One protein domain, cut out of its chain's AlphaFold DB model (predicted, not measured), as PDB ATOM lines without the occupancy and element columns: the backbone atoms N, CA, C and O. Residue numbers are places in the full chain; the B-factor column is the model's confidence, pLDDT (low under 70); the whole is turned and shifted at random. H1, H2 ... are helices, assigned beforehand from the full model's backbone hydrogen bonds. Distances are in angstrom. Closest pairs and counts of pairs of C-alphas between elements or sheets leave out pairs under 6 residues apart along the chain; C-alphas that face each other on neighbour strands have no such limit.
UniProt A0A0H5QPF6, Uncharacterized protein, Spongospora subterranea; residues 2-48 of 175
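What this domain is: This is residues 2 to 48 of the 175 residues of an uncharacterized protein of Spongospora subterranea (UniProt A0A0H5QPF6). Three short helices stand in a row, H2 in the middle between H1 and H3, and the stretches at both ends turn to the same side of that row as a wide U; residues 35 to 48 stick out free. The 47 printed residues have no named strand, and helices hold 21 of them, under half; the class is all helix. The whole is only just loose, close to extended, with a radius of gyration of the C-alphas of 13.8 A, and only just flat, 38 by 26 by 11 A.

How they stand to each other: Start at H2, residues 19 to 26. It touches H3, residues 30 to 37, about perpendicular at 74 degrees; their closest C-alphas, Glu 24 and Phe 30, are 5.1 A apart. H1, residues 9 to 13, is close to H2 but not clearly touching; their closest C-alphas, Glu 11 and Lys 22, are 7.8 A apart. H1 and H3 are apart. In H1, H2 and H3 every O i to N i+4 pair is within hydrogen-bond range.

Where its parts are: Find C-alpha 19 at (92.635, 104.329, 121.120); H2 runs 10.4 A from there. H1 covers 6.4 A; H3 runs 10.1 A to C-alpha 37 at (87.950, 102.678, 137.737).

The domain as a whole: The farthest C-alphas, Asp 13 and Asn 42, are 38.5 A apart. The printed part has no cut, and both links are tight. Residues 2 to 5 and 38 to 48 have pLDDT under 70.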
ATOM      1  N   ASN A   2      93.940  98.029 107.254       52.66
ATOM      2  CA  ASN A   2      93.600  98.040 108.685       52.66
ATOM      3  C   ASN A   2      94.874  97.858 109.509       52.66
ATOM      4  O   ASN A   2      95.459  96.775 109.551       52.66
ATOM      5  N   THR A   3      95.336  98.933 110.140       58.09
ATOM      6  CA  THR A   3      96.453  98.835 111.068       58.09
ATOM      7  C   THR A   3      95.962  98.040 112.272       58.09
ATOM      8  O   THR A   3      94.942  98.402 112.853       58.09
ATOM      9  N   GLY A   4      96.645  96.949 112.636       65.56
ATOM     10  CA  GLY A   4      96.261  96.021 113.718       65.56
ATOM     11  C   GLY A   4      96.180  96.631 115.127       65.56
ATOM     12  O   GLY A   4      96.151  95.904 116.110       65.56
ATOM     13  N   PHE A   5      96.143  97.959 115.221       68.00
ATOM     14  CA  PHE A   5      96.003  98.772 116.421       68.00
ATOM     15  C   PHE A   5      94.548  99.191 116.694       68.00
ATOM     16  O   PHE A   5      94.305  99.949 117.624       68.00
ATOM     17  N   GLY A   6      93.574  98.735 115.894       75.00
ATOM     18  CA  GLY A   6      92.149  99.001 116.145       75.00
ATOM     19  C   GLY A   6      91.680 100.425 115.813       75.00
ATOM     20  O   GLY A   6      90.563 100.795 116.177       75.00
ATOM     21  N   ILE A   7      92.510 101.203 115.113       82.50
ATOM     22  CA  ILE A   7      92.170 102.520 114.560       82.50
ATOM     23  C   ILE A   7      92.018 102.375 113.047       82.50
ATOM     24  O   ILE A   7      92.941 101.903 112.368       82.50
ATOM     25  N   CYS A   8      90.850 102.757 112.544       83.81
ATOM     26  CA  CYS A   8      90.510 102.725 111.128       83.81
ATOM     27  C   CYS A   8      91.071 103.954 110.399       83.81
ATOM     28  O   CYS A   8      91.283 105.011 110.994       83.81
ATOM     29  N   ASP A   9      91.272 103.834 109.086       83.56
ATOM     30  CA  ASP A   9      91.769 104.945 108.261       83.56
ATOM     31  C   ASP A   9      90.790 106.143 108.293       83.56
ATOM     32  O   ASP A   9      91.213 107.282 108.456       83.56
ATOM     33  N   THR A  10      89.479 105.878 108.324       85.38
ATOM     34  CA  THR A  10      88.426 106.900 108.487       85.38
ATOM     35  C   THR A  10      88.494 107.652 109.818       85.38
ATOM     36  O   THR A  10      88.110 108.815 109.907       85.38
ATOM     37  N   GLU A  11      88.973 107.002 110.876       83.38
ATOM     38  CA  GLU A  11      89.134 107.621 112.192       83.38
ATOM     39  C   GLU A  11      90.383 108.501 112.219       83.38
ATOM     40  O   GLU A  11      90.348 109.591 112.792       83.38
ATOM     41  N   ARG A  12      91.446 108.097 111.511       84.19
ATOM     42  CA  ARG A  12      92.619 108.956 111.301       84.19
ATOM     43  C   ARG A  12      92.273 110.222 110.531       84.19
ATOM     44  O   ARG A  12      92.754 111.289 110.903       84.19
ATOM     45  N   ASP A  13      91.413 110.123 109.520       85.88
ATOM     46  CA  ASP A  13      90.948 111.289 108.755       85.88
ATOM     47  C   ASP A  13      90.144 112.267 109.629       85.88
ATOM     48  O   ASP A  13      90.178 113.479 109.420       85.88
ATOM     49  N   ARG A  14      89.479 111.755 110.671       83.19
ATOM     50  CA  ARG A  14      88.797 112.551 111.706       83.19
ATOM     51  C   ARG A  14      89.747 113.100 112.779       83.19
ATOM     52  O   ARG A  14      89.291 113.745 113.720       83.19
ATOM     53  N   GLY A  15      91.052 112.862 112.653       85.88
ATOM     54  CA  GLY A  15      92.072 113.298 113.606       85.88
ATOM     55  C   GLY A  15      92.229 112.394 114.831       85.88
ATOM     56  O   GLY A  15      92.969 112.754 115.742       85.88
ATOM     57  N   ILE A  16      91.576 111.228 114.865       87.19
ATOM     58  CA  ILE A  16      91.706 110.263 115.961       87.19
ATOM     59  C   ILE A  16      92.974 109.448 115.728       87.19
ATOM     60  O   ILE A  16      93.072 108.640 114.799       87.19
ATOM     61  N   SER A  17      93.967 109.673 116.581       85.62
ATOM     62  CA  SER A  17      95.299 109.082 116.445       85.62
ATOM     63  C   SER A  17      95.562 107.977 117.466       85.62
ATOM     64  O   SER A  17      96.417 107.116 117.237       85.62
ATOM     65  N   THR A  18      94.801 107.966 118.565       86.69
ATOM     66  CA  THR A  18      94.955 107.015 119.669       86.69
ATOM     67  C   THR A  18      93.653 106.288 120.014       86.69
ATOM     68  O   THR A  18      92.549 106.761 119.750       86.69
ATOM     69  N   ILE A  19      93.784 105.115 120.643       86.31
ATOM     70  CA  ILE A  19      92.635 104.329 121.120       86.31
ATOM     71  C   ILE A  19      91.888 105.088 122.222       86.31
ATOM     72  O   ILE A  19      90.665 105.065 122.248       86.31
ATOM     73  N   SER A  20      92.596 105.802 123.101       83.50
ATOM     74  CA  SER A  20      91.977 106.618 124.149       83.50
ATOM     75  C   SER A  20      91.098 107.726 123.568       83.50
ATOM     76  O   SER A  20      89.975 107.903 124.022       83.50
ATOM     77  N   GLU A  21      91.559 108.419 122.519       84.81
ATOM     78  CA  GLU A  21      90.744 109.414 121.802       84.81
ATOM     79  C   GLU A  21      89.511 108.771 121.165       84.81
ATOM     80  O   GLU A  21      88.401 109.280 121.307       84.81
ATOM     81  N   LYS A  22      89.679 107.611 120.519       86.69
ATOM     82  CA  LYS A  22      88.555 106.849 119.961       86.69
ATOM     83  C   LYS A  22      87.521 106.504 121.034       86.69
ATOM     84  O   LYS A  22      86.324 106.651 120.804       86.69
ATOM     85  N   LEU A  23      87.972 106.057 122.203       85.62
ATOM     86  CA  LEU A  23      87.100 105.704 123.319       85.62
ATOM     87  C   LEU A  23      86.415 106.926 123.932       85.62
ATOM     88  O   LEU A  23      85.253 106.811 124.299       85.62
ATOM     89  N   GLU A  24      87.066 108.086 123.969       87.44
ATOM     90  CA  GLU A  24      86.440 109.342 124.408       87.44
ATOM     91  C   GLU A  24      85.340 109.804 123.437       87.44
ATOM     92  O   GLU A  24      84.297 110.306 123.854       87.44
ATOM     93  N   HIS A  25      85.532 109.579 122.134       83.06
ATOM     94  CA  HIS A  25      84.507 109.849 121.123       83.06
ATOM     95  C   HIS A  25      83.317 108.883 121.199       83.06
ATOM     96  O   HIS A  25      82.185 109.289 120.934       83.06
ATOM     97  N   LEU A  26      83.555 107.618 121.551       83.94
ATOM     98  CA  LEU A  26      82.500 106.609 121.699       83.94
ATOM     99  C   LEU A  26      81.789 106.696 123.057       83.94
ATOM    100  O   LEU A  26      80.599 106.401 123.159       83.94
ATOM    101  N   CYS A  27      82.511 107.087 124.103       82.88
ATOM    102  CA  CYS A  27      82.031 107.178 125.471       82.88
ATOM    103  C   CYS A  27      82.486 108.505 126.081       82.88
ATOM    104  O   CYS A  27      83.644 108.687 126.451       82.88
ATOM    105  N   PHE A  28      81.536 109.427 126.215       83.31
ATOM    106  CA  PHE A  28      81.789 110.729 126.814       83.31
ATOM    107  C   PHE A  28      82.266 110.580 128.264       83.31
ATOM    108  O   PHE A  28      81.558 110.010 129.100       83.31
ATOM    109  N   GLY A  29      83.448 111.116 128.573       81.31
ATOM    110  CA  GLY A  29      84.046 111.013 129.898       81.31
ATOM    111  C   GLY A  29      84.757 109.685 130.153       81.31
ATOM    112  O   GLY A  29      85.000 109.366 131.321       81.31
ATOM    113  N   PHE A  30      85.110 108.925 129.109       85.06
ATOM    114  CA  PHE A  30      85.917 107.711 129.233       85.06
ATOM    115  C   PHE A  30      87.181 107.966 130.058       85.06
ATOM    116  O   PHE A  30      87.437 107.222 130.998       85.06
ATOM    117  N   GLY A  31      87.909 109.058 129.812       82.50
ATOM    118  CA  GLY A  31      89.100 109.397 130.597       82.50
ATOM    119  C   GLY A  31      88.811 109.630 132.086       82.50
ATOM    120  O   GLY A  31      89.623 109.286 132.942       82.50
ATOM    121  N   SER A  32      87.631 110.161 132.425       81.62
ATOM    122  CA  SER A  32      87.213 110.322 133.827       81.62
ATOM    123  C   SER A  32      86.837 108.985 134.460       81.62
ATOM    124  O   SER A  32      87.141 108.746 135.626       81.62
ATOM    125  N   LEU A  33      86.192 108.099 133.703       77.88
ATOM    126  CA  LEU A  33      85.847 106.757 134.165       77.88
ATOM    127  C   LEU A  33      87.088 105.876 134.317       77.88
ATOM    128  O   LEU A  33      87.193 105.154 135.300       77.88
ATOM    129  N   ASP A  34      88.045 105.976 133.403       80.00
ATOM    130  CA  ASP A  34      89.324 105.280 133.485       80.00
ATOM    131  C   ASP A  34      90.147 105.777 134.684       80.00
ATOM    132  O   ASP A  34      90.689 104.984 135.445       80.00
ATOM    133  N   ALA A  35      90.130 107.078 134.981       79.50
ATOM    134  CA  ALA A  35      90.741 107.593 136.210       79.50
ATOM    135  C   ALA A  35      90.036 107.107 137.496       79.50
ATOM    136  O   ALA A  35      90.682 106.941 138.530       79.50
ATOM    137  N   LEU A  36      88.716 106.887 137.454       77.81
ATOM    138  CA  LEU A  36      87.925 106.432 138.605       77.81
ATOM    139  C   LEU A  36      87.959 104.910 138.808       77.81
ATOM    140  O   LEU A  36      87.802 104.443 139.938       77.81
ATOM    141  N   PHE A  37      88.128 104.135 137.735       77.88
ATOM    142  CA  PHE A  37      87.950 102.678 137.737       77.88
ATOM    143  C   PHE A  37      89.102 101.887 137.097       77.88
ATOM    144  O   PHE A  37      89.068 100.656 137.158       77.88
ATOM    145  N   GLY A  38      90.086 102.549 136.483       69.75
ATOM    146  CA  GLY A  38      91.097 101.944 135.608       69.75
ATOM    147  C   GLY A  38      92.116 101.074 136.337       69.75
ATOM    148  O   GLY A  38      92.380  99.949 135.917       69.75
ATOM    149  N   GLU A  39      92.622 101.510 137.491       66.38
ATOM    150  CA  GLU A  39      93.380 100.617 138.368       66.38
ATOM    151  C   GLU A  39      92.419  99.897 139.312       66.38
ATOM    152  O   GLU A  39      92.051 100.388 140.379       66.38
ATOM    153  N   ARG A  40      92.013  98.685 138.928       63.81
ATOM    154  CA  ARG A  40      91.468  97.719 139.882       63.81
ATOM    155  C   ARG A  40      92.638  96.972 140.527       63.81
ATOM    156  O   ARG A  40      93.097  95.995 139.938       63.81
ATOM    157  N   PRO A  41      93.083  97.333 141.748       61.22
ATOM    158  CA  PRO A  41      94.223  96.675 142.399       61.22
ATOM    159  C   PRO A  41      94.003  95.174 142.659       61.22
ATOM    160  O   PRO A  41      94.951  94.451 142.938       61.22
ATOM    161  N   ASN A  42      92.760  94.692 142.542       57.69
ATOM    162  CA  ASN A  42      92.383  93.303 142.804       57.69
ATOM    163  C   ASN A  42      92.148  92.468 141.534       57.69
ATOM    164  O   ASN A  42      91.771  91.304 141.646       57.69
ATOM    165  N   VAL A  43      92.339  93.029 140.336       56.56
ATOM    166  CA  VAL A  43      92.306  92.255 139.085       56.56
ATOM    167  C   VAL A  43      93.747  92.010 138.660       56.56
ATOM    168  O   VAL A  43      94.302  92.692 137.805       56.56
ATOM    169  N   VAL A  44      94.377  91.035 139.311       57.88
ATOM    170  CA  VAL A  44      95.652  90.494 138.843       57.88
ATOM    171  C   VAL A  44      95.340  89.682 137.593       57.88
ATOM    172  O   VAL A  44      94.639  88.673 137.668       57.88
ATOM    173  N   ALA A  45      95.823  90.126 136.431       57.34
ATOM    174  CA  ALA A  45      95.817  89.278 135.248       57.34
ATOM    175  C   ALA A  45      96.573  87.984 135.610       57.34
ATOM    176  O   ALA A  45      97.706  88.082 136.083       57.34
ATOM    177  N   PRO A  46      96.001  86.783 135.410       59.22
ATOM    178  CA  PRO A  46      96.576  85.517 135.886       59.22
ATOM    179  C   PRO A  46      97.919  85.123 135.228       59.22
ATOM    180  O   PRO A  46      98.360  83.987 135.361       59.22
ATOM    181  N   ALA A  47      98.586  86.039 134.521       57.66
ATOM    182  CA  ALA A  47      99.793  85.788 133.743       57.66
ATOM    183  C   ALA A  47     100.892  86.864 133.880       57.66
ATOM    184  O   ALA A  47     101.808  86.893 133.059       57.66
ATOM    185  N   THR A  48     100.882  87.731 134.899       51.72
ATOM    186  CA  THR A  48     102.080  88.529 135.233       51.72
ATOM    187  C   THR A  48     103.047  87.699 136.076       51.72
ATOM    188  O   THR A  48     103.181  87.874 137.285       51.72
TER     189      THR A  48